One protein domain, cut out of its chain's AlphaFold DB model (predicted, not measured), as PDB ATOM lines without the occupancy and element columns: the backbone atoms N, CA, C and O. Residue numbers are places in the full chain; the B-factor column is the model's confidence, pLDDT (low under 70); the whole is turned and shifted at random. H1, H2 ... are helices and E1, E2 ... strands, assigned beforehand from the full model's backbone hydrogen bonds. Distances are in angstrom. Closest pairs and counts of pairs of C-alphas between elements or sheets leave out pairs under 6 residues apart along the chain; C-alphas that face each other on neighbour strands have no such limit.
ATOM      1  N   ARG A  49      27.011  19.391   8.770       90.62
ATOM      2  CA  ARG A  49      28.188  19.635   9.613       90.62
ATOM      3  C   ARG A  49      28.422  21.110   9.838       90.62
ATOM      4  O   ARG A  49      28.088  21.935   8.986       90.62
ATOM      5  N   TRP A  50      29.079  21.430  10.938       93.06
ATOM      6  CA  TRP A  50      29.635  22.756  11.148       93.06
ATOM      7  C   TRP A  50      30.837  22.983  10.218       93.06
ATOM      8  O   TRP A  50      31.707  22.107  10.092       93.06
ATOM      9  N   PRO A  51      30.916  24.140   9.538       90.56
ATOM     10  CA  PRO A  51      32.116  24.531   8.812       90.56
ATOM     11  C   PRO A  51      33.315  24.629   9.757       90.56
ATOM     12  O   PRO A  51      33.196  25.164  10.860       90.56
ATOM     13  N   SER A  52      34.500  24.203   9.309       87.50
ATOM     14  CA  SER A  52      35.731  24.306  10.112       87.50
ATOM     15  C   SER A  52      36.038  25.746  10.544       87.50
ATOM     16  O   SER A  52      36.566  25.969  11.628       87.50
ATOM     17  N   ALA A  53      35.652  26.733   9.728       86.44
ATOM     18  CA  ALA A  53      35.764  28.148  10.077       86.44
ATOM     19  C   ALA A  53      34.887  28.545  11.280       86.44
ATOM     20  O   ALA A  53      35.294  29.402  12.060       86.44
ATOM     21  N   THR A  54      33.714  27.921  11.443       89.69
ATOM     22  CA  THR A  54      32.804  28.158  12.576       89.69
ATOM     23  C   THR A  54      33.303  27.463  13.842       89.69
ATOM     24  O   THR A  54      33.241  28.054  14.915       89.69
ATOM     25  N   LEU A  55      33.829  26.236  13.725       90.50
ATOM     26  CA  LEU A  55      34.398  25.503  14.866       90.50
ATOM     27  C   LEU A  55      35.570  26.266  15.506       90.50
ATOM     28  O   LEU A  55      35.714  26.284  16.726       90.50
ATOM     29  N   GLY A  56      36.416  26.896  14.683       86.06
ATOM     30  CA  GLY A  56      37.622  27.570  15.155       86.06
ATOM     31  C   GLY A  56      38.603  26.614  15.849       86.06
ATOM     32  O   GLY A  56      38.503  25.393  15.746       86.06
ATOM     33  N   SER A  57      39.583  27.175  16.561       86.69
ATOM     34  CA  SER A  57      40.601  26.395  17.286       86.69
ATOM     35  C   SER A  57      40.136  25.871  18.645       86.69
ATOM     36  O   SER A  57      40.782  24.997  19.208       86.69
ATOM     37  N   SER A  58      39.065  26.439  19.199       90.56
ATOM     38  CA  SER A  58      38.585  26.143  20.557       90.56
ATOM     39  C   SER A  58      37.255  25.387  20.576       90.56
ATOM     40  O   SER A  58      36.723  25.139  21.654       90.56
ATOM     41  N   GLY A  59      36.722  25.029  19.404       95.19
ATOM     42  CA  GLY A  59      35.383  24.468  19.263       95.19
ATOM     43  C   GLY A  59      34.272  25.506  19.431       95.19
ATOM     44  O   GLY A  59      34.491  26.661  19.812       95.19
ATOM     45  N   LEU A  60      33.047  25.069  19.155       96.62
ATOM     46  CA  LEU A  60      31.835  25.857  19.332       96.62
ATOM     47  C   LEU A  60      31.581  26.106  20.816       96.62
ATOM     48  O   LEU A  60      31.696  25.202  21.645       96.62
ATOM     49  N   ASN A  61      31.172  27.326  21.145       96.56
ATOM     50  CA  ASN A  61      30.711  27.657  22.486       96.56
ATOM     51  C   ASN A  61      29.213  27.346  22.613       96.56
ATOM     52  O   ASN A  61      28.385  28.251  22.499       96.56
ATOM     53  N   LEU A  62      28.887  26.062  22.795       98.12
ATOM     54  CA  LEU A  62      27.542  25.612  23.151       98.12
ATOM     55  C   LEU A  62      27.305  25.924  24.634       98.12
ATOM     56  O   LEU A  62      27.832  25.259  25.530       98.12
ATOM     57  N   LYS A  63      26.562  26.998  24.881       98.50
ATOM     58  CA  LYS A  63      26.224  27.485  26.217       98.50
ATOM     59  C   LYS A  63      25.095  26.652  26.800       98.50
ATOM     60  O   LYS A  63      24.312  26.052  26.072       98.50
ATOM     61  N   VAL A  64      24.992  26.638  28.119       98.69
ATOM     62  CA  VAL A  64      23.977  25.849  28.820       98.69
ATOM     63  C   VAL A  64      23.242  26.753  29.786       98.69
ATOM     64  O   VAL A  64      23.872  27.563  30.471       98.69
ATOM     65  N   SER A  65      21.915  26.666  29.827       98.50
ATOM     66  CA  SER A  65      21.173  27.446  30.804       98.50
ATOM     67  C   SER A  65      21.521  27.003  32.225       98.50
ATOM     68  O   SER A  65      21.792  25.830  32.482       98.50
ATOM     69  N   GLN A  66      21.537  27.952  33.160       98.31
ATOM     70  CA  GLN A  66      21.830  27.659  34.561       98.31
ATOM     71  C   GLN A  66      20.859  26.614  35.118       98.31
ATOM     72  O   GLN A  66      21.261  25.756  35.885       98.31
ATOM     73  N   GLU A  67      19.610  26.630  34.661       97.81
ATOM     74  CA  GLU A  67      18.608  25.666  35.099       97.81
ATOM     75  C   GLU A  67      18.936  24.242  34.625       97.81
ATOM     76  O   GLU A  67      18.837  23.320  35.419       97.81
ATOM     77  N   VAL A  68      19.415  24.040  33.387       98.25
ATOM     78  CA  VAL A  68      19.908  22.711  32.955       98.25
ATOM     79  C   VAL A  68      21.086  22.259  33.825       98.25
ATOM     80  O   VAL A  68      21.186  21.085  34.168       98.25
ATOM     81  N   ILE A  69      21.988  23.182  34.176       98.06
ATOM     82  CA  ILE A  69      23.118  22.888  35.066       98.06
ATOM     83  C   ILE A  69      22.616  22.466  36.451       98.06
ATOM     84  O   ILE A  69      23.146  21.512  37.010       98.06
ATOM     85  N   ASP A  70      21.602  23.133  36.991       97.50
ATOM     86  CA  ASP A  70      21.068  22.847  38.324       97.50
ATOM     87  C   ASP A  70      20.334  21.490  38.393       97.50
ATOM     88  O   ASP A  70      20.301  20.868  39.453       97.50
ATOM     89  N   GLU A  71      19.798  20.996  37.270       97.00
ATOM     90  CA  GLU A  71      19.160  19.670  37.155       97.00
ATOM     91  C   GLU A  71      20.174  18.503  37.093       97.00
ATOM     92  O   GLU A  71      19.827  17.332  37.294       97.00
ATOM     93  N   LEU A  72      21.449  18.791  36.817       97.06
ATOM     94  CA  LEU A  72      22.507  17.786  36.720       97.06
ATOM     95  C   LEU A  72      23.219  17.592  38.061       97.06
ATOM     96  O   LEU A  72      23.696  18.548  38.665       97.06
ATOM     97  N   GLN A  73      23.387  16.333  38.477       94.62
ATOM     98  CA  GLN A  73      24.037  15.963  39.734       94.62
ATOM     99  C   GLN A  73      25.390  16.662  39.939       94.62
ATOM    100  O   GLN A  73      25.643  17.203  41.016       94.62
ATOM    101  N   ASN A  74      26.264  16.650  38.925       92.38
ATOM    102  CA  ASN A  74      27.577  17.305  39.001       92.38
ATOM    103  C   ASN A  74      27.603  18.649  38.254       92.38
ATOM    104  O   ASN A  74      28.677  19.182  37.952       92.38
ATOM    105  N   GLY A  75      26.431  19.191  37.923       94.50
ATOM    106  CA  GLY A  75      26.256  20.454  37.227       94.50
ATOM    107  C   GLY A  75      27.085  20.577  35.951       94.50
ATOM    108  O   GLY A  75      27.078  19.716  35.074       94.50
ATOM    109  N   ALA A  76      27.846  21.667  35.850       91.88
ATOM    110  CA  ALA A  76      28.649  21.978  34.669       91.88
ATOM    111  C   ALA A  76      29.721  20.914  34.354       91.88
ATOM    112  O   ALA A  76      30.140  20.796  33.201       91.88
ATOM    113  N   SER A  77      30.164  20.120  35.336       96.25
ATOM    114  CA  SER A  77      31.121  19.038  35.087       96.25
ATOM    115  C   SER A  77      30.519  17.914  34.244       96.25
ATOM    116  O   SER A  77      31.220  17.367  33.396       96.25
ATOM    117  N   ASP A  78      29.227  17.614  34.397       97.69
ATOM    118  CA  ASP A  78      28.543  16.615  33.566       97.69
ATOM    119  C   ASP A  78      28.483  17.064  32.096       97.69
ATOM    120  O   ASP A  78      28.825  16.295  31.195       97.69
ATOM    121  N   ILE A  79      28.174  18.342  31.847       98.44
ATOM    122  CA  ILE A  79      28.209  18.935  30.498       98.44
ATOM    123  C   ILE A  79      29.626  18.908  29.912       98.44
ATOM    124  O   ILE A  79      29.818  18.491  28.770       98.44
ATOM    125  N   SER A  80      30.635  19.322  30.687       98.31
ATOM    126  CA  SER A  80      32.031  19.316  30.232       98.31
ATOM    127  C   SER A  80      32.476  17.902  29.833       98.31
ATOM    128  O   SER A  80      33.062  17.711  28.767       98.31
ATOM    129  N   ASN A  81      32.085  16.888  30.614       98.31
ATOM    130  CA  ASN A  81      32.331  15.479  30.300       98.31
ATOM    131  C   ASN A  81      31.626  15.031  29.005       98.31
ATOM    132  O   ASN A  81      32.173  14.221  28.254       98.31
ATOM    133  N   ILE A  82      30.412  15.518  28.729       98.62
ATOM    134  CA  ILE A  82      29.699  15.252  27.468       98.62
ATOM    135  C   ILE A  82      30.457  15.862  26.281       98.62
ATOM    136  O   ILE A  82      30.662  15.184  25.272       98.62
ATOM    137  N   TYR A  83      30.931  17.103  26.406       98.44
ATOM    138  CA  TYR A  83      31.694  17.772  25.347       98.44
ATOM    139  C   TYR A  83      33.026  17.062  25.078       98.44
ATOM    140  O   TYR A  83      33.359  16.789  23.924       98.44
ATOM    141  N   GLN A  84      33.733  16.660  26.136       97.94
ATOM    142  CA  GLN A  84      34.957  15.859  26.048       97.94
ATOM    143  C   GLN A  84      34.747  14.546  25.303       97.94
ATOM    144  O   GLN A  84      35.568  14.175  24.464       97.94
ATOM    145  N   LYS A  85      33.640  13.842  25.568       98.31
ATOM    146  CA  LYS A  85      33.325  12.587  24.875       98.31
ATOM    147  C   LYS A  85      33.232  12.790  23.369       98.31
ATOM    148  O   LYS A  85      33.842  12.007  22.647       98.31
ATOM    149  N   TRP A  86      32.558  13.842  22.905       97.94
ATOM    150  CA  TRP A  86      32.443  14.157  21.477       97.94
ATOM    151  C   TRP A  86      33.726  14.718  20.848       97.94
ATOM    152  O   TRP A  86      33.953  14.499  19.661       97.94
ATOM    153  N   ASN A  87      34.591  15.379  21.621       97.12
ATOM    154  CA  ASN A  87      35.917  15.804  21.155       97.12
ATOM    155  C   ASN A  87      36.903  14.627  21.039       97.12
ATOM    156  O   ASN A  87      37.722  14.595  20.125       97.12
ATOM    157  N   SER A  88      36.829  13.659  21.959       95.62
ATOM    158  CA  SER A  88      37.829  12.594  22.131       95.62
ATOM    159  C   SER A  88      38.155  11.724  20.905       95.62
ATOM    160  O   SER A  88      39.292  11.251  20.837       95.62
ATOM    161  N   PRO A  89      37.246  11.488  19.934       94.81
ATOM    162  CA  PRO A  89      37.571  10.691  18.752       94.81
ATOM    163  C   PRO A  89      38.502  11.418  17.778       94.81
ATOM    164  O   PRO A  89      39.133  10.770  16.949       94.81
ATOM    165  N   LEU A  90      38.609  12.749  17.874       92.06
ATOM    166  CA  LEU A  90      39.335  13.574  16.915       92.06
ATOM    167  C   LEU A  90      40.746  13.896  17.415       92.06
ATOM    168  O   LEU A  90      40.947  14.411  18.511       92.06
ATOM    169  N   SER A  91      41.748  13.659  16.569       84.88
ATOM    170  CA  SER A  91      43.163  13.861  16.921       84.88
ATOM    171  C   SER A  91      43.679  15.296  16.734       84.88
ATOM    172  O   SER A  91      44.778  15.612  17.188       84.88
ATOM    173  N   GLY A  92      42.916  16.175  16.074       82.19
ATOM    174  CA  GLY A  92      43.383  17.520  15.707       82.19
ATOM    175  C   GLY A  92      42.304  18.595  15.599       82.19
ATOM    176  O   GLY A  92      42.592  19.686  15.111       82.19
ATOM    177  N   GLN A  93      41.077  18.308  16.034       88.19
ATOM    178  CA  GLN A  93      39.956  19.241  15.974       88.19
ATOM    179  C   GLN A  93      39.169  19.179  17.281       88.19
ATOM    180  O   GLN A  93      38.746  18.112  17.710       88.19
ATOM    181  N   THR A  94      38.929  20.340  17.882       94.31
ATOM    182  CA  THR A  94      37.969  20.495  18.977       94.31
ATOM    183  C   THR A  94      36.622  20.882  18.374       94.31
ATOM    184  O   THR A  94      36.552  21.843  17.605       94.31
ATOM    185  N   LEU A  95      35.563  20.130  18.676       96.50
ATOM    186  CA  LEU A  95      34.205  20.419  18.204       96.50
ATOM    187  C   LEU A  95      33.479  21.367  19.147       96.50
ATOM    188  O   LEU A  95      32.827  22.305  18.695       96.50
ATOM    189  N   LEU A  96      33.612  21.126  20.450       97.94
ATOM    190  CA  LEU A  96      32.910  21.842  21.508       97.94
ATOM    191  C   LEU A  96      33.916  22.382  22.516       97.94
ATOM    192  O   LEU A  96      34.829  21.673  22.940       97.94
ATOM    193  N   ASN A  97      33.733  23.636  22.914       97.12
ATOM    194  CA  ASN A  97      34.521  24.238  23.974       97.12
ATOM    195  C   ASN A  97      34.126  23.625  25.323       97.12
ATOM    196  O   ASN A  97      33.008  23.812  25.794       97.12
ATOM    197  N   GLU A  98      35.058  22.924  25.962       95.50
ATOM    198  CA  GLU A  98      34.832  22.193  27.217       95.50
ATOM    199  C   GLU A  98      34.639  23.108  28.439       95.50
ATOM    200  O   GLU A  98      34.201  22.646  29.496       95.50
ATOM    201  N   SER A  99      34.940  24.408  28.300       95.75
ATOM    202  CA  SER A  99      34.643  25.429  29.307       95.75
ATOM    203  C   SER A  99      33.172  25.834  29.225       95.75
ATOM    204  O   SER A  99      32.792  26.741  28.482       95.75
ATOM    205  N   VAL A 100      32.342  25.150  30.012       95.44
ATOM    206  CA  VAL A 100      30.892  25.366  30.049       95.44
ATOM    207  C   VAL A 100      30.571  26.798  30.475       95.44
ATOM    208  O   VAL A 100      30.937  27.242  31.563       95.44
ATOM    209  N   THR A 101      29.864  27.517  29.606       97.62
ATOM    210  CA  THR A 101      29.373  28.871  29.882       97.62
ATOM    211  C   THR A 101      27.901  28.803  30.271       97.62
ATOM    212  O   THR A 101      27.059  28.482  29.431       97.62
ATOM    213  N   ALA A 102      27.597  29.132  31.528       97.94
ATOM    214  CA  ALA A 102      26.226  29.242  32.013       97.94
ATOM    215  C   ALA A 102      25.544  30.523  31.500       97.94
ATOM    216  O   ALA A 102      26.164  31.591  31.449       97.94
ATOM    217  N   ILE A 103      24.262  30.432  31.147       98.06
ATOM    218  CA  ILE A 103      23.412  31.560  30.729       98.06
ATOM    219  C   ILE A 103      22.039  31.510  31.418       98.06
ATOM    220  O   ILE A 103      21.643  30.455  31.909       98.06
ATOM    221  N   PRO A 104      21.276  32.617  31.475       98.19
ATOM    222  CA  PRO A 104      19.869  32.554  31.868       98.19
ATOM    223  C   PRO A 104      19.073  31.617  30.949       98.19
ATOM    224  O   PRO A 104      19.382  31.521  29.760       98.19
ATOM    225  N   ASN A 105      18.045  30.949  31.478       97.94
ATOM    226  CA  ASN A 105      17.163  30.140  30.640       97.94
ATOM    227  C   ASN A 105      16.367  31.043  29.691       97.94
ATOM    228  O   ASN A 105      15.741  32.014  30.120       97.94
ATOM    229  N   PHE A 106      16.419  30.727  28.400       97.00
ATOM    230  CA  PHE A 106      15.621  31.375  27.372       97.00
ATOM    231  C   PHE A 106      14.482  30.432  26.987       97.00
ATOM    232  O   PHE A 106      14.715  29.305  26.553       97.00
ATOM    233  N   GLU A 107      13.248  30.881  27.201       95.69
ATOM    234  CA  GLU A 107      12.046  30.050  27.078       95.69
ATOM    235  C   GLU A 107      10.925  30.797  26.326       95.69
ATOM    236  O   GLU A 107       9.920  31.191  26.923       95.69
ATOM    237  N   PRO A 108      11.112  31.093  25.027       95.00
ATOM    238  CA  PRO A 108      10.071  31.662  24.181       95.00
ATOM    239  C   PRO A 108       8.927  30.670  23.926       95.00
ATOM    240  O   PRO A 108       9.085  29.455  24.034       95.00
ATOM    241  N   ASN A 109       7.775  31.197  23.503       91.81
ATOM    242  CA  ASN A 109       6.615  30.379  23.126       91.81
ATOM    243  C   ASN A 109       6.750  29.770  21.722       91.81
ATOM    244  O   ASN A 109       6.101  28.768  21.418       91.81
ATOM    245  N   ASP A 110       7.535  30.401  20.844       92.12
ATOM    246  CA  ASP A 110       7.773  29.934  19.484       92.12
ATOM    247  C   ASP A 110       9.189  29.362  19.368       92.12
ATOM    248  O   ASP A 110      10.197  30.034  19.594       92.12
ATOM    249  N   LEU A 111       9.262  28.100  18.950       92.88
ATOM    250  CA  LEU A 111      10.513  27.382  18.755       92.88
ATOM    251  C   LEU A 111      11.452  28.084  17.751       92.88
ATOM    252  O   LEU A 111      12.652  27.832  17.743       92.88
ATOM    253  N   THR A 112      10.945  28.916  16.843       90.31
ATOM    254  CA  THR A 112      11.776  29.663  15.888       90.31
ATOM    255  C   THR A 112      12.560  30.811  16.522       90.31
ATOM    256  O   THR A 112      13.560  31.225  15.936       90.31
ATOM    257  N   GLU A 113      12.164  31.290  17.705       92.75
ATOM    258  CA  GLU A 113      12.829  32.407  18.386       92.75
ATOM    259  C   GLU A 113      14.236  32.034  18.875       92.75
ATOM    260  O   GLU A 113      15.131  32.878  18.807       92.75
ATOM    261  N   TYR A 114      14.462  30.768  19.253       92.69
ATOM    262  CA  TYR A 114      15.794  30.226  19.568       92.69
ATOM    263  C   TYR A 114      16.792  30.473  18.429       92.69
ATOM    264  O   TYR A 114      17.860  31.021  18.642       92.69
ATOM    265  N   GLY A 115      16.383  30.255  17.177       87.88
ATOM    266  CA  GLY A 115      17.226  30.513  16.005       87.88
ATOM    267  C   GLY A 115      17.635  31.967  15.754       87.88
ATOM    268  O   GLY A 115      18.359  32.239  14.796       87.88
ATOM    269  N   SER A 116      17.133  32.913  16.550       88.38
ATOM    270  CA  SER A 116      17.403  34.348  16.416       88.38
ATOM    271  C   SER A 116      18.094  34.966  17.635       88.38
ATOM    272  O   SER A 116      18.406  36.160  17.615       88.38
ATOM    273  N   ASP A 117      18.379  34.169  18.670       87.31
ATOM    274  CA  ASP A 117      18.997  34.633  19.917       87.31
ATOM    275  C   ASP A 117      20.523  34.864  19.798       87.31
ATOM    276  O   ASP A 117      21.124  35.537  20.638       87.31
ATOM    277  N   ASN A 118      21.140  34.398  18.703       89.06
ATOM    278  CA  ASN A 118      22.589  34.403  18.445       89.06
ATOM    279  C   ASN A 118      23.412  33.629  19.492       89.06
ATOM    280  O   ASN A 118      24.592  33.925  19.718       89.06
ATOM    281  N   VAL A 119      22.803  32.642  20.140       95.19
ATOM    282  CA  VAL A 119      23.418  31.752  21.114       95.19
ATOM    283  C   VAL A 119      23.265  30.322  20.617       95.19
ATOM    284  O   VAL A 119      22.198  29.920  20.197       95.19
ATOM    285  N   PHE A 120      24.335  29.535  20.667       96.75
ATOM    286  CA  PHE A 120      24.186  28.084  20.598       96.75
ATOM    287  C   PHE A 120      23.893  27.629  22.019       96.75
ATOM    288  O   PHE A 120      24.782  27.750  22.871       96.75
ATOM    289  N   GLY A 121      22.663  27.211  22.302       97.94
ATOM    290  CA  GLY A 121      22.217  26.968  23.669       97.94
ATOM    291  C   GLY A 121      21.645  25.576  23.922       97.94
ATOM    292  O   GLY A 121      21.097  24.927  23.035       97.94
ATOM    293  N   ILE A 122      21.760  25.138  25.175       98.75
ATOM    294  CA  ILE A 122      20.980  24.043  25.757       98.75
ATOM    295  C   ILE A 122      20.031  24.652  26.789       98.75
ATOM    296  O   ILE A 122      20.486  25.268  27.758       98.75
ATOM    297  N   TYR A 123      18.729  24.481  26.582       98.56
ATOM    298  CA  TYR A 123      17.676  25.131  27.359       98.56
ATOM    299  C   TYR A 123      16.657  24.129  27.906       98.56
ATOM    300  O   TYR A 123      16.465  23.046  27.349       98.56
ATOM    301  N   LEU A 124      15.956  24.527  28.968       96.94
ATOM    302  CA  LEU A 124      14.737  23.861  29.428       96.94
ATOM    303  C   LEU A 124      13.515  24.577  28.852       96.94
ATOM    304  O   LEU A 124      13.482  25.808  28.801       96.94
ATOM    305  N   SER A 125      12.485  23.810  28.507       97.19
ATOM    306  CA  SER A 125      11.160  24.332  28.172       97.19
ATOM    307  C   SER A 125      10.089  23.672  29.040       97.19
ATOM    308  O   SER A 125       9.817  22.482  28.921       97.19
ATOM    309  N   ARG A 126       9.467  24.458  29.917       96.06
ATOM    310  CA  ARG A 126       8.285  24.138  30.729       96.06
ATOM    311  C   ARG A 126       6.980  24.380  29.976       96.06
ATOM    312  O   ARG A 126       5.918  23.957  30.428       96.06
ATOM    313  N   GLN A 127       7.037  25.061  28.838       93.19
ATOM    314  CA  GLN A 127       5.908  25.251  27.935       93.19
ATOM    315  C   GLN A 127       6.231  24.658  26.572       93.19
ATOM    316  O   GLN A 127       6.909  25.275  25.753       93.19
ATOM    317  N   TRP A 128       5.733  23.446  26.326       94.69
ATOM    318  CA  TRP A 128       6.066  22.747  25.094       94.69
ATOM    319  C   TRP A 128       5.386  23.359  23.868       94.69
ATOM    320  O   TRP A 128       4.243  23.822  23.914       94.69
ATOM    321  N   PHE A 129       6.095  23.337  22.745       94.00
ATOM    322  CA  PHE A 129       5.655  23.980  21.514       94.00
ATOM    323  C   PHE A 129       4.493  23.219  20.873       94.00
ATOM    324  O   PHE A 129       4.590  22.027  20.582       94.00
ATOM    325  N   SER A 130       3.408  23.933  20.572       90.81
ATOM    326  CA  SER A 130       2.189  23.342  19.992       90.81
ATOM    327  C   SER A 130       2.374  22.684  18.614       90.81
ATOM    328  O   SER A 130       1.536  21.887  18.196       90.81
ATOM    329  N   ASP A 131       3.453  23.012  17.896       87.56
ATOM    330  CA  ASP A 131       3.790  22.459  16.581       87.56
ATOM    331  C   ASP A 131       4.801  21.292  16.644       87.56
ATOM    332  O   ASP A 131       5.154  20.701  15.605       87.56
ATOM    333  N   GLN A 132       5.255  20.939  17.852       90.81
ATOM    334  CA  GLN A 132       6.095  19.777  18.124       90.81
ATOM    335  C   GLN A 132       5.305  18.632  18.759       90.81
ATOM    336  O   GLN A 132       4.175  18.784  19.215       90.81
ATOM    337  N   ASP A 133       5.899  17.441  18.710       89.44
ATOM    338  CA  ASP A 133       5.304  16.256  19.319       89.44
ATOM    339  C   ASP A 133       5.396  16.388  20.849       89.44
ATOM    340  O   ASP A 133       6.506  16.590  21.352       89.44
ATOM    341  N   PRO A 134       4.282  16.298  21.599       90.69
ATOM    342  CA  PRO A 134       4.306  16.420  23.055       90.69
ATOM    343  C   PRO A 134       5.100  15.295  23.729       90.69
ATOM    344  O   PRO A 134       5.535  15.463  24.863       90.69
ATOM    345  N   PHE A 135       5.339  14.177  23.033       90.06
ATOM    346  CA  PHE A 135       6.104  13.044  23.550       90.06
ATOM    347  C   PHE A 135       7.600  13.084  23.192       90.06
ATOM    348  O   PHE A 135       8.303  12.080  23.359       90.06
ATOM    349  N   ALA A 136       8.099  14.218  22.699       92.44
ATOM    350  CA  ALA A 136       9.526  14.456  22.533       92.44
ATOM    351  C   ALA A 136      10.182  14.764  23.884       92.44
ATOM    352  O   ALA A 136       9.801  15.732  24.536       92.44
ATOM    353  N   LEU A 137      11.178  13.967  24.281       94.94
ATOM    354  CA  LEU A 137      12.002  14.209  25.474       94.94
ATOM    355  C   LEU A 137      12.855  15.468  25.314       94.94
ATOM    356  O   LEU A 137      13.087  16.198  26.275       94.94
ATOM    357  N   ALA A 138      13.327  15.688  24.092       96.19
ATOM    358  CA  ALA A 138      14.110  16.833  23.688       96.19
ATOM    359  C   ALA A 138      14.003  17.038  22.174       96.19
ATOM    360  O   ALA A 138      13.518  16.173  21.428       96.19
ATOM    361  N   ILE A 139      14.452  18.209  21.739       94.94
ATOM    362  CA  ILE A 139      14.614  18.554  20.334       94.94
ATOM    363  C   ILE A 139      15.972  19.201  20.106       94.94
ATOM    364  O   ILE A 139      16.417  20.036  20.894       94.94
ATOM    365  N   THR A 140      16.556  18.900  18.954       96.12
ATOM    366  CA  THR A 140      17.642  19.689  18.384       96.12
ATOM    367  C   THR A 140      17.108  20.467  17.187       96.12
ATOM    368  O   THR A 140      16.727  19.891  16.159       96.12
ATOM    369  N   GLN A 141      17.076  21.792  17.308       95.00
ATOM    370  CA  GLN A 141      16.842  22.697  16.189       95.00
ATOM    371  C   GLN A 141      18.174  23.030  15.529       95.00
ATOM    372  O   GLN A 141      19.162  23.297  16.201       95.00
ATOM    373  N   TYR A 142      18.190  23.080  14.201       93.75
ATOM    374  CA  TYR A 142      19.354  23.540  13.461       93.75
ATOM    375  C   TYR A 142      18.969  24.425  12.284       93.75
ATOM    376  O   TYR A 142      17.888  24.312  11.695       93.75
ATOM    377  N   PHE A 143      19.909  25.275  11.894       92.38
ATOM    378  CA  PHE A 143      19.846  26.072  10.685       92.38
ATOM    379  C   PHE A 143      21.103  25.838   9.876       92.38
ATOM    380  O   PHE A 143      22.207  25.782  10.414       92.38
ATOM    381  N   GLY A 144      20.947  25.738   8.563       91.38
ATOM    382  CA  GLY A 144      22.085  25.564   7.681       91.38
ATOM    383  C   GLY A 144      21.848  26.086   6.279       91.38
ATOM    384  O   GLY A 144      20.717  26.333   5.857       91.38
ATOM    385  N   VAL A 145      22.933  26.230   5.533       88.81
ATOM    386  CA  VAL A 145      22.919  26.617   4.125       88.81
ATOM    387  C   VAL A 145      23.450  25.453   3.306       88.81
ATOM    388  O   VAL A 145      24.477  24.861   3.619       88.81
ATOM    389  N   ARG A 146      22.738  25.092   2.235       84.75
ATOM    390  CA  ARG A 146      23.232  24.058   1.321       84.75
ATOM    391  C   ARG A 146      24.339  24.627   0.443       84.75
ATOM    392  O   ARG A 146      24.102  25.596  -0.288       84.75
ATOM    393  N   ASN A 147      25.510  24.000   0.484       78.31
ATOM    394  CA  ASN A 147      26.634  24.367  -0.367       78.31
ATOM    395  C   ASN A 147      26.456  23.830  -1.802       78.31
ATOM    396  O   ASN A 147      25.409  23.289  -2.177       78.31
ATOM    397  N   GLN A 148      27.480  23.996  -2.643       75.12
ATOM    398  CA  GLN A 148      27.405  23.619  -4.058       75.12
ATOM    399  C   GLN A 148      27.232  22.111  -4.292       75.12
ATOM    400  O   GLN A 148      26.629  21.740  -5.301       75.12
ATOM    401  N   SER A 149      27.709  21.260  -3.375       73.38
ATOM    402  CA  SER A 149      27.525  19.803  -3.437       73.38
ATOM    403  C   SER A 149      26.180  19.352  -2.854       73.38
ATOM    404  O   SER A 149      25.813  18.185  -2.968       73.38
ATOM    405  N   GLY A 150      25.411  20.276  -2.270       74.12
ATOM    406  CA  GLY A 150      24.130  20.000  -1.626       74.12
ATOM    407  C   GLY A 150      24.245  19.543  -0.169       74.12
ATOM    408  O   GLY A 150      23.200  19.313   0.453       74.12
ATOM    409  N   ALA A 151      25.467  19.447   0.368       79.31
ATOM    410  CA  ALA A 151      25.720  19.235   1.791       79.31
ATOM    411  C   ALA A 151      25.206  20.430   2.604       79.31
ATOM    412  O   ALA A 151      25.226  21.564   2.117       79.31
ATOM    413  N   LEU A 152      24.690  20.165   3.806       84.62
ATOM    414  CA  LEU A 152      24.150  21.207   4.672       84.62
ATOM    415  C   LEU A 152      25.249  21.707   5.613       84.62
ATOM    416  O   LEU A 152      25.713  20.978   6.482       84.62
ATOM    417  N   GLU A 153      25.654  22.958   5.442       90.00
ATOM    418  CA  GLU A 153      26.592  23.623   6.343       90.00
ATOM    419  C   GLU A 153      25.801  24.302   7.455       90.00
ATOM    420  O   GLU A 153      24.993  25.194   7.186       90.00
ATOM    421  N   LEU A 154      25.997  23.841   8.688       92.38
ATOM    422  CA  LEU A 154      25.324  24.368   9.867       92.38
ATOM    423  C   LEU A 154      25.823  25.781  10.176       92.38
ATOM    424  O   LEU A 154      27.019  26.069  10.106       92.38
ATOM    425  N   VAL A 155      24.884  26.660  10.502       93.12
ATOM    426  CA  VAL A 155      25.150  28.060  10.860       93.12
ATOM    427  C   VAL A 155      24.593  28.424  12.231       93.12
ATOM    428  O   VAL A 155      25.075  29.380  12.825       93.12
ATOM    429  N   HIS A 156      23.613  27.667  12.731       94.81
ATOM    430  CA  HIS A 156      23.031  27.835  14.062       94.81
ATOM    431  C   HIS A 156      22.406  26.522  14.538       94.81
ATOM    432  O   HIS A 156      22.018  25.690  13.710       94.81
ATOM    433  N   GLY A 157      22.280  26.347  15.847       95.75
ATOM    434  CA  GLY A 157      21.553  25.232  16.432       95.75
ATOM    435  C   GLY A 157      21.366  25.386  17.934       95.75
ATOM    436  O   GLY A 157      22.174  26.036  18.590       95.75
ATOM    437  N   ASP A 158      20.315  24.756  18.440       98.19
ATOM    438  CA  ASP A 158      19.911  24.788  19.842       98.19
ATOM    439  C   ASP A 158      19.338  23.436  20.252       98.19
ATOM    440  O   ASP A 158      18.716  22.738  19.443       98.19
ATOM    441  N   ILE A 159      19.520  23.099  21.522       98.56
ATOM    442  CA  ILE A 159      18.952  21.917  22.165       98.56
ATOM    443  C   ILE A 159      17.924  22.390  23.189       98.56
ATOM    444  O   ILE A 159      18.221  23.230  24.039       98.56
ATOM    445  N   ILE A 160      16.712  21.844  23.125       98.31
ATOM    446  CA  ILE A 160      15.630  22.186  24.045       98.31
ATOM    447  C   ILE A 160      15.105  20.906  24.691       98.31
ATOM    448  O   ILE A 160      14.631  20.001  24.004       98.31
ATOM    449  N   LEU A 161      15.184  20.844  26.018       98.00
ATOM    450  CA  LEU A 161      14.745  19.720  26.842       98.00
ATOM    451  C   LEU A 161      13.296  19.939  27.306       98.00
ATOM    452  O   LEU A 161      12.938  21.039  27.737       98.00
ATOM    453  N   ASN A 162      12.457  18.903  27.230       97.00
ATOM    454  CA  ASN A 162      11.022  19.009  27.504       97.00
ATOM    455  C   ASN A 162      10.671  18.869  28.993       97.00
ATOM    456  O   ASN A 162      10.339  17.800  29.486       97.00
ATOM    457  N   TYR A 163      10.627  19.987  29.700       95.88
ATOM    458  CA  TYR A 163      10.257  20.067  31.112       95.88
ATOM    459  C   TYR A 163       8.803  20.515  31.327       95.88
ATOM    460  O   TYR A 163       8.464  21.071  32.371       95.88
ATOM    461  N   SER A 164       7.915  20.266  30.359       93.62
ATOM    462  CA  SER A 164       6.498  20.660  30.447       93.62
ATOM    463  C   SER A 164       5.668  19.889  31.481       93.62
ATOM    464  O   SER A 164       4.506  20.221  31.711       93.62
ATOM    465  N   GLY A 165       6.267  18.891  32.139       87.19
ATOM    466  CA  GLY A 165       5.647  18.087  33.197       87.19
ATOM    467  C   GLY A 165       5.175  16.701  32.754       87.19
ATOM    468  O   GLY A 165       4.727  15.924  33.590       87.19
ATOM    469  N   GLU A 166       5.306  16.364  31.468       86.62
ATOM    470  CA  GLU A 166       4.974  15.033  30.927       86.62
ATOM    471  C   GLU A 166       6.054  13.972  31.212       86.62
ATOM    472  O   GLU A 166       5.802  12.768  31.113       86.62
ATOM    473  N   PHE A 167       7.263  14.412  31.566       92.50
ATOM    474  CA  PHE A 167       8.426  13.558  31.778       92.50
ATOM    475  C   PHE A 167       9.051  13.777  33.145       92.50
ATOM    476  O   PHE A 167       9.017  14.872  33.702       92.50
ATOM    477  N   LEU A 168       9.654  12.705  33.645       94.06
ATOM    478  CA  LEU A 168      10.488  12.709  34.831       94.06
ATOM    479  C   LEU A 168      11.920  12.379  34.420       94.06
ATOM    480  O   LEU A 168      12.151  11.565  33.517       94.06
ATOM    481  N   TYR A 169      12.868  13.020  35.088       96.06
ATOM    482  CA  TYR A 169      14.283  12.938  34.773       96.06
ATOM    483  C   TYR A 169      15.076  12.616  36.029       96.06
ATOM    484  O   TYR A 169      14.752  13.105  37.107       96.06
ATOM    485  N   PHE A 170      16.152  11.855  35.859       96.38
ATOM    486  CA  PHE A 170      17.175  11.685  36.883       96.38
ATOM    487  C   PHE A 170      18.543  12.058  36.315       96.38
ATOM    488  O   PHE A 170      18.805  11.918  35.117       96.38
ATOM    489  N   SER A 171      19.438  12.519  37.183       95.94
ATOM    490  CA  SER A 171      20.832  12.806  36.830       95.94
ATOM    491  C   SER A 171      21.836  12.002  37.661       95.94
ATOM    492  O   SER A 171      22.930  11.720  37.163       95.94
ATOM    493  N   ASP A 172      21.442  11.494  38.831       94.56
ATOM    494  CA  ASP A 172      22.153  10.444  39.567       94.56
ATOM    495  C   ASP A 172      21.521   9.067  39.262       94.56
ATOM    496  O   ASP A 172      20.339   8.862  39.545       94.56
ATOM    497  N   PRO A 173      22.264   8.089  38.705       92.12
ATOM    498  CA  PRO A 173      21.748   6.738  38.472       92.12
ATOM    499  C   PRO A 173      21.252   6.013  39.730       92.12
ATOM    500  O   PRO A 173      20.507   5.043  39.613       92.12
ATOM    501  N   THR A 174      21.686   6.429  40.922       93.25
ATOM    502  CA  THR A 174      21.231   5.859  42.197       93.25
ATOM    503  C   THR A 174      19.837   6.335  42.605       93.25
ATOM    504  O   THR A 174      19.177   5.632  43.370       93.25
ATOM    505  N   ASP A 175      19.364   7.444  42.029       91.50
ATOM    506  CA  ASP A 175      18.023   7.997  42.243       91.50
ATOM    507  C   ASP A 175      17.002   7.513  41.199       91.50
ATOM    508  O   ASP A 175      15.813   7.787  41.336       91.50
ATOM    509  N   ALA A 176      17.442   6.776  40.173       92.25
ATOM    510  CA  ALA A 176      16.610   6.399  39.034       92.25
ATOM    511  C   ALA A 176      15.338   5.640  39.453       92.25
ATOM    512  O   ALA A 176      15.401   4.519  39.975       92.25
ATOM    513  N   ALA A 177      14.172   6.218  39.151       92.69
ATOM    514  CA  ALA A 177      12.881   5.573  39.348       92.69
ATOM    515  C   ALA A 177      12.258   5.076  38.034       92.69
ATOM    516  O   ALA A 177      12.709   5.364  36.923       92.69
ATOM    517  N   VAL A 178      11.201   4.272  38.168       90.56
ATOM    518  CA  VAL A 178      10.449   3.753  37.019       90.56
ATOM    519  C   VAL A 178       9.881   4.910  36.200       90.56
ATOM    520  O   VAL A 178       9.352   5.859  36.764       90.56
ATOM    521  N   ASP A 179       9.969   4.791  34.873       90.50
ATOM    522  CA  ASP A 179       9.515   5.786  33.891       90.50
ATOM    523  C   ASP A 179      10.298   7.112  33.858       90.50
ATOM    524  O   ASP A 179       9.928   8.011  33.099       90.50
ATOM    525  N   GLU A 180      11.415   7.217  34.584       94.81
ATOM    526  CA  GLU A 180      12.322   8.363  34.499       94.81
ATOM    527  C   GLU A 180      13.407   8.163  33.436       94.81
ATOM    528  O   GLU A 180      13.846   7.040  33.158       94.81
ATOM    529  N   TYR A 181      13.869   9.263  32.846       95.69
ATOM    530  CA  TYR A 181      14.926   9.256  31.836       95.69
ATOM    531  C   TYR A 181      16.215   9.862  32.369       95.69
ATOM    532  O   TYR A 181      16.203  10.876  33.064       95.69
ATOM    533  N   ASP A 182      17.339   9.270  31.978       96.69
ATOM    534  CA  ASP A 182      18.646   9.808  32.316       96.69
ATOM    535  C   ASP A 182      18.922  11.102  31.537       96.69
ATOM    536  O   ASP A 182      19.151  11.077  30.321       96.69
ATOM    537  N   LEU A 183      18.967  12.229  32.244       97.62
ATOM    538  CA  LEU A 183      19.204  13.546  31.660       97.62
ATOM    539  C   LEU A 183      20.560  13.620  30.944       97.62
ATOM    540  O   LEU A 183      20.669  14.192  29.860       97.62
ATOM    541  N   ASN A 184      21.587  12.974  31.504       98.12
ATOM    542  CA  ASN A 184      22.916  12.912  30.893       98.12
ATOM    543  C   ASN A 184      22.897  12.169  29.546       98.12
ATOM    544  O   ASN A 184      23.594  12.569  28.614       98.12
ATOM    545  N   SER A 185      22.103  11.101  29.437       97.31
ATOM    546  CA  SER A 185      21.947  10.341  28.191       97.31
ATOM    547  C   SER A 185      21.225  11.150  27.119       97.31
ATOM    548  O   SER A 185      21.665  11.164  25.972       97.31
ATOM    549  N   ILE A 186      20.157  11.867  27.498       97.44
ATOM    550  CA  ILE A 186      19.432  12.764  26.587       97.44
ATOM    551  C   ILE A 186      20.374  13.845  26.059       97.44
ATOM    552  O   ILE A 186      20.498  14.012  24.852       97.44
ATOM    553  N   ILE A 187      21.091  14.546  26.940       98.56
ATOM    554  CA  ILE A 187      21.989  15.626  26.513       98.56
ATOM    555  C   ILE A 187      23.120  15.076  25.634       98.56
ATOM    556  O   ILE A 187      23.427  15.673  24.605       98.56
ATOM    557  N   LEU A 188      23.718  13.928  25.978       98.56
ATOM    558  CA  LEU A 188      24.765  13.314  25.151       98.56
ATOM    559  C   LEU A 188      24.268  13.016  23.728       98.56
ATOM    560  O   LEU A 188      24.992  13.278  22.765       98.56
ATOM    561  N   HIS A 189      23.041  12.505  23.615       97.12
ATOM    562  CA  HIS A 189      22.365  12.229  22.353       97.12
ATOM    563  C   HIS A 189      22.095  13.507  21.545       97.12
ATOM    564  O   HIS A 189      22.514  13.616  20.392       97.12
ATOM    565  N   GLU A 190      21.453  14.508  22.152       97.69
ATOM    566  CA  GLU A 190      21.118  15.765  21.473       97.69
ATOM    567  C   GLU A 190      22.369  16.543  21.048       97.69
ATOM    568  O   GLU A 190      22.400  17.141  19.974       97.69
ATOM    569  N   VAL A 191      23.463  16.474  21.817       98.62
ATOM    570  CA  VAL A 191      24.748  17.047  21.391       98.62
ATOM    571  C   VAL A 191      25.265  16.370  20.114       98.62
ATOM    572  O   VAL A 191      25.823  17.046  19.252       98.62
ATOM    573  N   GLY A 192      25.025  15.070  19.920       97.12
ATOM    574  CA  GLY A 192      25.329  14.399  18.654       97.12
ATOM    575  C   GLY A 192      24.537  14.982  17.479       97.12
ATOM    576  O   GLY A 192      25.112  15.275  16.426       97.12
ATOM    577  N   HIS A 193      23.239  15.239  17.666       95.50
ATOM    578  CA  HIS A 193      22.413  15.933  16.673       95.50
ATOM    579  C   HIS A 193      22.891  17.355  16.400       95.50
ATOM    580  O   HIS A 193      22.977  17.757  15.238       95.50
ATOM    581  N   PHE A 194      23.257  18.099  17.444       97.44
ATOM    582  CA  PHE A 194      23.821  19.438  17.314       97.44
ATOM    583  C   PHE A 194      25.106  19.414  16.480       97.44
ATOM    584  O   PHE A 194      25.317  20.285  15.641       97.44
ATOM    585  N   LEU A 195      25.937  18.380  16.632       96.56
ATOM    586  CA  LEU A 195      27.132  18.150  15.815       96.56
ATOM    587  C   LEU A 195      26.827  17.628  14.402       96.56
ATOM    588  O   LEU A 195      27.745  17.479  13.595       96.56
ATOM    589  N   GLY A 196      25.557  17.410  14.067       92.12
ATOM    590  CA  GLY A 196      25.099  17.064  12.729       92.12
ATOM    591  C   GLY A 196      24.924  15.569  12.470       92.12
ATOM    592  O   GLY A 196      24.686  15.190  11.319       92.12
ATOM    593  N   LEU A 197      25.008  14.722  13.503       91.50
ATOM    594  CA  LEU A 197      24.714  13.295  13.377       91.50
ATOM    595  C   LEU A 197      23.202  13.084  13.274       91.50
ATOM    596  O   LEU A 197      22.412  13.706  13.977       91.50
ATOM    597  N   GLY A 198      22.795  12.172  12.396       86.75
ATOM    598  CA  GLY A 198      21.438  11.634  12.400       86.75
ATOM    599  C   GLY A 198      21.316  10.446  13.350       86.75
ATOM    600  O   GLY A 198      22.304   9.961  13.898       86.75
ATOM    601  N   HIS A 199      20.096   9.937  13.494       86.75
ATOM    602  CA  HIS A 199      19.881   8.687  14.207       86.75
ATOM    603  C   HIS A 199      20.511   7.481  13.504       86.75
ATOM    604  O   HIS A 199      20.484   7.365  12.275       86.75
ATOM    605  N   GLN A 200      20.986   6.537  14.311       86.50
ATOM    606  CA  GLN A 200      21.418   5.210  13.893       86.50
ATOM    607  C   GLN A 200      20.256   4.205  13.950       86.50
ATOM    608  O   GLN A 200      19.155   4.499  14.414       86.50
ATOM    609  N   SER A 201      20.473   2.992  13.435       83.19
ATOM    610  CA  SER A 201      19.482   1.909  13.548       83.19
ATOM    611  C   SER A 201      19.159   1.600  15.016       83.19
ATOM    612  O   SER A 201      20.049   1.617  15.857       83.19
ATOM    613  N   TYR A 202      17.918   1.193  15.316       81.81
ATOM    614  CA  TYR A 202      17.524   0.698  16.648       81.81
ATOM    615  C   TYR A 202      18.392  -0.463  17.154       81.81
ATOM    616  O   TYR A 202      18.516  -0.654  18.359       81.81
ATOM    617  N   SER A 203      18.952  -1.257  16.237       84.50
ATOM    618  CA  SER A 203      19.797  -2.414  16.542       84.50
ATOM    619  C   SER A 203      21.288  -2.084  16.630       84.50
ATOM    620  O   SER A 203      22.086  -3.002  16.781       84.50
ATOM    621  N   ALA A 204      21.675  -0.823  16.425       86.38
ATOM    622  CA  ALA A 204      23.068  -0.413  16.496       86.38
ATOM    623  C   ALA A 204      23.457  -0.096  17.941       86.38
ATOM    624  O   ALA A 204      22.701   0.553  18.662       86.38
ATOM    625  N   ASP A 205      24.666  -0.489  18.324       91.12
ATOM    626  CA  ASP A 205      25.301  -0.032  19.554       91.12
ATOM    627  C   ASP A 205      25.737   1.424  19.345       91.12
ATOM    628  O   ASP A 205      26.772   1.700  18.736       91.12
ATOM    629  N   SER A 206      24.868   2.353  19.739       92.88
ATOM    630  CA  SER A 206      25.021   3.788  19.503       92.88
ATOM    631  C   SER A 206      24.187   4.591  20.498       92.88
ATOM    632  O   SER A 206      23.039   4.233  20.798       92.88
ATOM    633  N   VAL A 207      24.744   5.712  20.968       94.44
ATOM    634  CA  VAL A 207      23.977   6.701  21.737       94.44
ATOM    635  C   VAL A 207      22.949   7.399  20.846       94.44
ATOM    636  O   VAL A 207      21.882   7.773  21.315       94.44
ATOM    637  N   MET A 208      23.205   7.468  19.538       92.44
ATOM    638  CA  MET A 208      22.326   8.050  18.522       92.44
ATOM    639  C   MET A 208      21.193   7.105  18.089       92.44
ATOM    640  O   MET A 208      20.632   7.262  17.003       92.44
ATOM    641  N   ARG A 209      20.827   6.095  18.889       89.56
ATOM    642  CA  ARG A 209      19.590   5.334  18.651       89.56
ATOM    643  C   ARG A 209      18.380   6.259  18.821       89.56
ATOM    644  O   ARG A 209      18.350   7.025  19.773       89.56
ATOM    645  N   PRO A 210      17.331   6.137  17.991       85.38
ATOM    646  CA  PRO A 210      16.167   7.029  18.020       85.38
ATOM    647  C   PRO A 210      15.248   6.838  19.234       85.38
ATOM    648  O   PRO A 210      14.142   7.360  19.247       85.38
ATOM    649  N   THR A 211      15.669   6.048  20.223       83.44
ATOM    650  CA  THR A 211      14.925   5.744  21.442       83.44
ATOM    651  C   THR A 211      15.887   5.714  22.616       83.44
ATOM    652  O   THR A 211      16.958   5.113  22.526       83.44
ATOM    653  N   LEU A 212      15.449   6.278  23.736       86.88
ATOM    654  CA  LEU A 212      16.030   6.007  25.044       86.88
ATOM    655  C   LEU A 212      15.059   5.154  25.846       86.88
ATOM    656  O   LEU A 212      13.842   5.325  25.760       86.88
ATOM    657  N   ILE A 213      15.602   4.202  26.592       87.75
ATOM    658  CA  ILE A 213      14.811   3.349  27.473       87.75
ATOM    659  C   ILE A 213      14.777   4.042  28.843       87.75
ATOM    660  O   ILE A 213      15.844   4.426  29.332       87.75
ATOM    661  N   PRO A 214      13.606   4.205  29.488       90.06
ATOM    662  CA  PRO A 214      13.552   4.680  30.869       90.06
ATOM    663  C   PRO A 214      14.493   3.878  31.772       90.06
ATOM    664  O   PRO A 214      14.699   2.684  31.536       90.06
ATOM    665  N   ILE A 215      15.056   4.510  32.804       91.56
ATOM    666  CA  ILE A 215      16.008   3.922  33.771       91.56
ATOM    667  C   ILE A 215      17.389   3.589  33.162       91.56
ATOM    668  O   ILE A 215      18.378   3.481  33.887       91.56
ATOM    669  N   SER A 216      17.504   3.425  31.840       90.94
ATOM    670  CA  SER A 216      18.788   3.121  31.201       90.94
ATOM    671  C   SER A 216      19.737   4.322  31.231       90.94
ATOM    672  O   SER A 216      19.311   5.472  31.156       90.94
ATOM    673  N   THR A 217      21.036   4.035  31.336       94.06
ATOM    674  CA  THR A 217      22.102   5.043  31.310       94.06
ATOM    675  C   THR A 217      23.019   4.784  30.119       94.06
ATOM    676  O   THR A 217      23.812   3.848  30.088       94.06
ATOM    677  N   GLU A 218      22.910   5.644  29.120       93.00
ATOM    678  CA  GLU A 218      23.640   5.634  27.856       93.00
ATOM    679  C   GLU A 218      24.609   6.824  27.827       93.00
ATOM    680  O   GLU A 218      24.552   7.697  26.967       93.00
ATOM    681  N   ARG A 219      25.500   6.898  28.826       95.62
ATOM    682  CA  ARG A 219      26.376   8.062  29.059       95.62
ATOM    683  C   ARG A 219      27.731   7.992  28.345       95.62
ATOM    684  O   ARG A 219      28.604   8.800  28.659       95.62
ATOM    685  N   ASN A 220      27.960   7.048  27.433       97.00
ATOM    686  CA  ASN A 220      29.235   6.890  26.721       97.00
ATOM    687  C   ASN A 220      29.020   6.711  25.219       97.00
ATOM    688  O   ASN A 220      28.041   6.106  24.799       97.00
ATOM    689  N   LEU A 221      29.982   7.188  24.423       97.44
ATOM    690  CA  LEU A 221      29.994   6.934  22.984       97.44
ATOM    691  C   LEU A 221      30.390   5.490  22.688       97.44
ATOM    692  O   LEU A 221      31.398   4.986  23.207       97.44
ATOM    693  N   TYR A 222      29.657   4.875  21.771       96.56
ATOM    694  CA  TYR A 222      30.001   3.591  21.183       96.56
ATOM    695  C   TYR A 222      30.998   3.773  20.033       96.56
ATOM    696  O   TYR A 222      31.236   4.886  19.568       96.56
ATOM    697  N   ASN A 223      31.601   2.680  19.555       95.44
ATOM    698  CA  ASN A 223      32.569   2.760  18.453       95.44
ATOM    699  C   ASN A 223      31.947   3.356  17.185       95.44
ATOM    700  O   ASN A 223      32.573   4.206  16.564       95.44
ATOM    701  N   LEU A 224      30.695   3.003  16.875       93.50
ATOM    702  CA  LEU A 224      29.984   3.562  15.727       93.50
ATOM    703  C   LEU A 224      29.826   5.089  15.822       93.50
ATOM    704  O   LEU A 224      29.975   5.782  14.820       93.50
ATOM    705  N   ASP A 225      29.558   5.625  17.018       95.50
ATOM    706  CA  ASP A 225      29.433   7.073  17.228       95.50
ATOM    707  C   ASP A 225      30.774   7.781  16.981       95.50
ATOM    708  O   ASP A 225      30.821   8.818  16.318       95.50
ATOM    709  N   LYS A 226      31.870   7.187  17.478       95.62
ATOM    710  CA  LYS A 226      33.244   7.693  17.327       95.62
ATOM    711  C   LYS A 226      33.707   7.672  15.870       95.62
ATOM    712  O   LYS A 226      34.289   8.643  15.404       95.62
ATOM    713  N   GLU A 227      33.427   6.583  15.158       92.75
ATOM    714  CA  GLU A 227      33.729   6.447  13.730       92.75
ATOM    715  C   GLU A 227      32.924   7.461  12.913       92.75
ATOM    716  O   GLU A 227      33.492   8.188  12.108       92.75
ATOM    717  N   THR A 228      31.622   7.599  13.186       91.38
ATOM    718  CA  THR A 228      30.757   8.538  12.453       91.38
ATOM    719  C   THR A 228      31.199   9.994  12.641       91.38
ATOM    720  O   THR A 228      31.188  10.770  11.684       91.38
ATOM    721  N   ILE A 229      31.580  10.397  13.860       93.00
ATOM    722  CA  ILE A 229      32.039  11.772  14.106       93.00
ATOM    723  C   ILE A 229      33.431  12.031  13.508       93.00
ATOM    724  O   ILE A 229      33.660  13.121  12.978       93.00
ATOM    725  N   ASP A 230      34.336  11.044  13.522       91.88
ATOM    726  CA  ASP A 230      35.646  11.147  12.865       91.88
ATOM    727  C   ASP A 230      35.519  11.191  11.336       91.88
ATOM    728  O   ASP A 230      36.144  12.028  10.690       91.88
ATOM    729  N   GLU A 231      34.614  10.413  10.739       88.00
ATOM    730  CA  GLU A 231      34.287  10.530   9.312       88.00
ATOM    731  C   GLU A 231      33.761  11.932   8.954       88.00
ATOM    732  O   GLU A 231      34.064  12.469   7.883       88.00
ATOM    733  N   LEU A 232      32.990  12.554   9.853       88.50
ATOM    734  CA  LEU A 232      32.381  13.862   9.617       88.50
ATOM    735  C   LEU A 232      33.369  15.034   9.776       88.50
ATOM    736  O   LEU A 232      33.265  16.019   9.031       88.50
ATOM    737  N   TYR A 233      34.318  14.941  10.718       89.62
ATOM    738  CA  TYR A 233      35.178  16.060  11.139       89.62
ATOM    739  C   TYR A 233      36.690  15.790  11.152       89.62
ATOM    740  O   TYR A 233      37.460  16.742  11.286       89.62
ATOM    741  N   GLY A 234      37.131  14.545  11.002       83.31
ATOM    742  CA  GLY A 234      38.535  14.146  11.060       83.31
ATOM    743  C   GLY A 234      39.399  14.793   9.975       83.31
ATOM    744  O   GLY A 234      38.918  15.294   8.954       83.31
ATOM    745  N   SER A 235      40.714  14.778  10.190       63.41
ATOM    746  CA  SER A 235      41.735  15.439   9.356       63.41
ATOM    747  C   SER A 235      41.724  14.986   7.884       63.41
ATOM    748  O   SER A 235      42.066  15.758   6.989       63.41
ATOM    749  N   GLU A 236      41.274  13.756   7.626       50.22
ATOM    750  CA  GLU A 236      41.120  13.134   6.298       50.22
ATOM    751  C   GLU A 236      39.807  13.530   5.584       50.22
ATOM    752  O   GLU A 236      39.620  13.239   4.397       50.22
ATOM    753  N   SER A 237      38.903  14.255   6.260       52.59
ATOM    754  CA  SER A 237      37.678  14.799   5.646       52.59
ATOM    755  C   SER A 237      37.972  15.939   4.653       52.59
ATOM    756  O   SER A 237      37.104  16.359   3.886       52.59
ATOM    757  N   LYS A 260      19.889  26.382  -4.179       55.00
ATOM    758  CA  LYS A 260      21.156  26.834  -3.587       55.00
ATOM    759  C   LYS A 260      20.938  28.071  -2.707       55.00
ATOM    760  O   LYS A 260      20.079  28.893  -3.020       55.00
ATOM    761  N   GLY A 261      21.741  28.220  -1.650       63.06
ATOM    762  CA  GLY A 261      21.870  29.480  -0.901       63.06
ATOM    763  C   GLY A 261      20.654  29.912  -0.073       63.06
ATOM    764  O   GLY A 261      20.626  31.040   0.402       63.06
ATOM    765  N   LYS A 262      19.646  29.050   0.104       74.94
ATOM    766  CA  LYS A 262      18.539  29.311   1.031       74.94
ATOM    767  C   LYS A 262      18.843  28.693   2.387       74.94
ATOM    768  O   LYS A 262      19.260  27.536   2.445       74.94
ATOM    769  N   LEU A 263      18.592  29.465   3.442       84.88
ATOM    770  CA  LEU A 263      18.591  28.968   4.809       84.88
ATOM    771  C   LEU A 263      17.553  27.844   4.926       84.88
ATOM    772  O   LEU A 263      16.410  27.983   4.482       84.88
ATOM    773  N   VAL A 264      17.978  26.720   5.480       88.69
ATOM    774  CA  VAL A 264      17.144  25.571   5.812       88.69
ATOM    775  C   VAL A 264      17.039  25.534   7.323       88.69
ATOM    776  O   VAL A 264      18.069  25.529   7.991       88.69
ATOM    777  N   ARG A 265      15.813  25.482   7.843       89.38
ATOM    778  CA  ARG A 265      15.560  25.149   9.246       89.38
ATOM    779  C   ARG A 265      15.216  23.675   9.345       89.38
ATOM    780  O   ARG A 265      14.325  23.219   8.620       89.38
ATOM    781  N   GLY A 266      15.859  22.966  10.260       90.12
ATOM    782  CA  GLY A 266      15.489  21.612  10.617       90.12
ATOM    783  C   GLY A 266      15.253  21.425  12.106       90.12
ATOM    784  O   GLY A 266      15.700  22.221  12.929       90.12
ATOM    785  N   VAL A 267      14.484  20.389  12.425       91.00
ATOM    786  CA  VAL A 267      14.210  19.946  13.796       91.00
ATOM    787  C   VAL A 267      14.312  18.425  13.823       91.00
ATOM    788  O   VAL A 267      13.736  17.756  12.952       91.00
ATOM    789  N   ILE A 268      15.054  17.907  14.799       89.88
ATOM    790  CA  ILE A 268      15.153  16.481  15.114       89.88
ATOM    791  C   ILE A 268      14.533  16.271  16.490       89.88
ATOM    792  O   ILE A 268      14.882  16.978  17.429       89.88
ATOM    793  N   ASN A 269      13.601  15.324  16.576       89.44
ATOM    794  CA  ASN A 269      12.932  14.969  17.823       89.44
ATOM    795  C   ASN A 269      13.450  13.623  18.333       89.44
ATOM    796  O   ASN A 269      13.475  12.653  17.562       89.44
ATOM    797  N   LEU A 270      13.710  13.557  19.636       89.81
ATOM    798  CA  LEU A 270      13.892  12.317  20.381       89.81
ATOM    799  C   LEU A 270      12.573  11.949  21.073       89.81
ATOM    800  O   LEU A 270      12.236  12.503  22.120       89.81
ATOM    801  N   LEU A 271      11.788  11.050  20.472       85.69
ATOM    802  CA  LEU A 271      10.482  10.656  21.018       85.69
ATOM    803  C   LEU A 271      10.598   9.472  21.983       85.69
ATOM    804  O   LEU A 271      11.374   8.538  21.766       85.69
ATOM    805  N   LYS A 272       9.739   9.461  23.008       80.69
ATOM    806  CA  LYS A 272       9.610   8.360  23.981       80.69
ATOM    807  C   LYS A 272       9.325   6.994  23.340       80.69
ATOM    808  O   LYS A 272       9.790   5.972  23.832       80.69
ATOM    809  N   ASP A 273       8.538   6.952  22.267       74.12
ATOM    810  CA  ASP A 273       8.165   5.701  21.582       74.12
ATOM    811  C   ASP A 273       9.263   5.178  20.639       74.12
ATOM    812  O   ASP A 273       9.112   4.134  19.993       74.12
ATOM    813  N   GLY A 274      10.371   5.912  20.553       66.62
ATOM    814  CA  GLY A 274      11.467   5.634  19.656       66.62
ATOM    815  C   GLY A 274      11.212   6.069  18.220       66.62
ATOM    816  O   GLY A 274      12.066   5.835  17.368       66.62
ATOM    817  N   THR A 275      10.051   6.642  17.894       69.75
ATOM    818  CA  THR A 275       9.808   7.211  16.572       69.75
ATOM    819  C   THR A 275      10.699   8.437  16.419       69.75
ATOM    820  O   THR A 275      10.753   9.301  17.278       69.75
ATOM    821  N   CYS A 276      11.379   8.560  15.290       65.56
ATOM    822  CA  CYS A 276      12.067   9.798  14.967       65.56
ATOM    823  C   CYS A 276      11.407  10.452  13.764       65.56
ATOM    824  O   CYS A 276      11.087   9.767  12.793       65.56
ATOM    825  N   ILE A 277      11.242  11.772  13.817       71.00
ATOM    826  CA  ILE A 277      10.761  12.595  12.713       71.00
ATOM    827  C   ILE A 277      11.785  13.701  12.473       71.00
ATOM    828  O   ILE A 277      12.048  14.504  13.364       71.00
ATOM    829  N   HIS A 278      12.337  13.771  11.263       75.19
ATOM    830  CA  HIS A 278      13.142  14.909  10.824       75.19
ATOM    831  C   HIS A 278      12.255  15.812   9.979       75.19
ATOM    832  O   HIS A 278      11.674  15.361   8.984       75.19
ATOM    833  N   LYS A 279      12.166  17.092  10.339       78.00
ATOM    834  CA  LYS A 279      11.447  18.097   9.549       78.00
ATOM    835  C   LYS A 279      12.446  19.084   8.949       78.00
ATOM    836  O   LYS A 279      13.295  19.577   9.675       78.00
ATOM    837  N   GLU A 280      12.315  19.427   7.667       78.62
ATOM    838  CA  GLU A 280      12.962  20.593   7.044       78.62
ATOM    839  C   GLU A 280      11.878  21.588   6.609       78.62
ATOM    840  O   GLU A 280      10.954  21.233   5.871       78.62
ATOM    841  N   ASN A 281      11.980  22.844   7.051       80.00
ATOM    842  CA  ASN A 281      11.011  23.912   6.763       80.00
ATOM    843  C   ASN A 281       9.553  23.486   7.047       80.00
ATOM    844  O   ASN A 281       8.654  23.699   6.233       80.00
ATOM    845  N   GLY A 282       9.345  22.812   8.184       74.06
ATOM    846  CA  GLY A 282       8.039  22.319   8.631       74.06
ATOM    847  C   GLY A 282       7.534  21.062   7.912       74.06
ATOM    848  O   GLY A 282       6.471  20.555   8.258       74.06
ATOM    849  N   ARG A 283       8.276  20.528   6.934       76.06
ATOM    850  CA  ARG A 283       7.912  19.301   6.212       76.06
ATOM    851  C   ARG A 283       8.750  18.135   6.691       76.06
ATOM    852  O   ARG A 283       9.971  18.229   6.702       76.06
ATOM    853  N   GLU A 284       8.102  17.028   7.026       78.38
ATOM    854  CA  GLU A 284       8.795  15.772   7.300       78.38
ATOM    855  C   GLU A 284       9.610  15.340   6.074       78.38
ATOM    856  O   GLU A 284       9.076  15.215   4.970       78.38
ATOM    857  N   ILE A 285      10.911  15.148   6.269       75.81
ATOM    858  CA  ILE A 285      11.834  14.656   5.240       75.81
ATOM    859  C   ILE A 285      12.289  13.227   5.508       75.81
ATOM    860  O   ILE A 285      12.727  12.552   4.578       75.81
ATOM    861  N   HIS A 286      12.199  12.773   6.757       72.94
ATOM    862  CA  HIS A 286      12.645  11.451   7.159       72.94
ATOM    863  C   HIS A 286      11.933  11.003   8.432       72.94
ATOM    864  O   HIS A 286      11.628  11.828   9.296       72.94
ATOM    865  N   ARG A 287      11.682   9.697   8.547       72.94
ATOM    866  CA  ARG A 287      11.079   9.100   9.737       72.94
ATOM    867  C   ARG A 287      11.644   7.716  10.015       72.94
ATOM    868  O   ARG A 287      11.675   6.868   9.125       72.94
ATOM    869  N   HIS A 288      11.983   7.467  11.272       67.50
ATOM    870  CA  HIS A 288      12.259   6.131  11.789       67.50
ATOM    871  C   HIS A 288      11.069   5.691  12.642       67.50
ATOM    872  O   HIS A 288      10.594   6.464  13.468       67.50
ATOM    873  N   LYS A 289      10.554   4.482  12.418       64.19
ATOM    874  CA  LYS A 289       9.556   3.857  13.296       64.19
ATOM    875  C   LYS A 289      10.114   2.541  13.797       64.19
ATOM    876  O   LYS A 289      10.691   1.782  13.010       64.19
TER     877      LYS A 289
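What this domain is: This is residues 49 to 237 and 260 to 289 of the 291 residues of the protein "Peptidase_M10 domain-containing protein" of Halobacteriovoraceae bacterium (UniProt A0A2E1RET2). A twisted sheet of seven strands forms a wall, and H4 lies over one face of it, running along E3 and E4. H3 packs on H4 at a slant and only grazes the sheet, H5 lies beyond them off the sheet, and the small strand pair E5 and E6 leads into the first residue of H4. The printed part has 219 residues with five named helices and nine named strands, in the chain order H1 E1 H2 H3 E2 E3 E4 E5 E6 H4 H5 E7 E8 E9; the large sheet is mixed, in the order E1 E2 E4 E3 E7 E8 E9. The class is mixed, helices and strands, with 103 of the 219 residues, under half, in named elements. The whole is compact, with a radius of gyration of the C-alphas of 16.1 A and spans of 48 by 37 by 37 A.

Where its parts are: The longest strands of the large sheet are E3, residues 136 to 146, 27.0 A from first to last C-alpha, and E4, residues 152 to 162, 26.4 A. E7, residues 263 to 271, measures 25.8 A. The other strands of this sheet are E1, residues 62 to 65, E2, residues 120 to 125, E8, residues 276 to 280, and E9, residues 283 to 288, where C-alpha 288 is at (12.259, 6.131, 11.789). E5, residues 168 to 170, and E6, residues 180 to 182, make the second sheet. H4, residues 183 to 194, measures 16.2 A and begins with C-alpha 183 at (19.204, 13.546, 31.660). H3, residues 76 to 87, measures 16.5 A, and H5, residues 223 to 233, 15.4 A. H1, residues 52 to 55, begins with C-alpha 52 at (35.731, 24.306, 10.112); H2 holds residues 66 to 71.

How they stand to each other: E3 and E4 are a hairpin, with N 141 and O 158 at 2.9 A; E4 bends by 78 degrees at residue 155. E2 is parallel to E4, N 123 to O 159 at 2.9 A, and E1, an edge strand, is parallel to E2, N 63 to O 120 at 2.8 A. E1, H2, H3 and E2 form a strand-helix-strand unit, two parallel neighbour strands with helices between, and its crossover is left-handed. On the other side of E3 is E7, antiparallel, with N 142 and O 266 at 2.9 A. E7, E8 and E9 are a meander, each strand the antiparallel neighbour of the one before, with N 267 and O 279 at 3.1 A and N 278 and O 286 at 2.9 A. H2 and H4 on one face of this sheet give two layers, helices over one face. H4 has a height over the sheet of 8.0 A, lies over E4 and E3, and on the local plane stands at 15 degrees to E3; the C-alphas of Thr 140 and Glu 190 are the closest of E3 and H4, 6.1 A apart. The closest C-alphas of H2 and E2, Val 68 and Leu 124, are 6.4 A apart. H3 and H4 touch at Ile 82 and Leu 188, their closest C-alphas, 5.8 A apart, at a steep tilt of 42 degrees, the same way. H5 is close to H3 but not clearly touching, the C-alphas of Trp 86 and Lys 226 being the closest at 7.7 A, and it is not on the sheet. H1 only grazes the sheet, with residues 52 to 54. E5 and E6 are parallel, with N 181 and O 168 at 2.9 A. Every O i to N i+4 pair is within hydrogen-bond range in H2, H3, H4 and H5; H1 is too short for such a pair.

The domain as a whole: The two C-alphas farthest apart, of Thr 174 and Lys 260, are 50.4 A apart. Residues 238 to 259 are not printed, and C-alphas 237 and 260 are 22.4 A apart across this cut, on the link from H5 to E7. The links from H3 to E2, 32 residues, and from H4 to H5, 28 residues, are long. The mean pLDDT of the printed part is 90.3; residues 235 to 237, 260 to 261, 274 to 276 and 288 to 289 of the model are under 70.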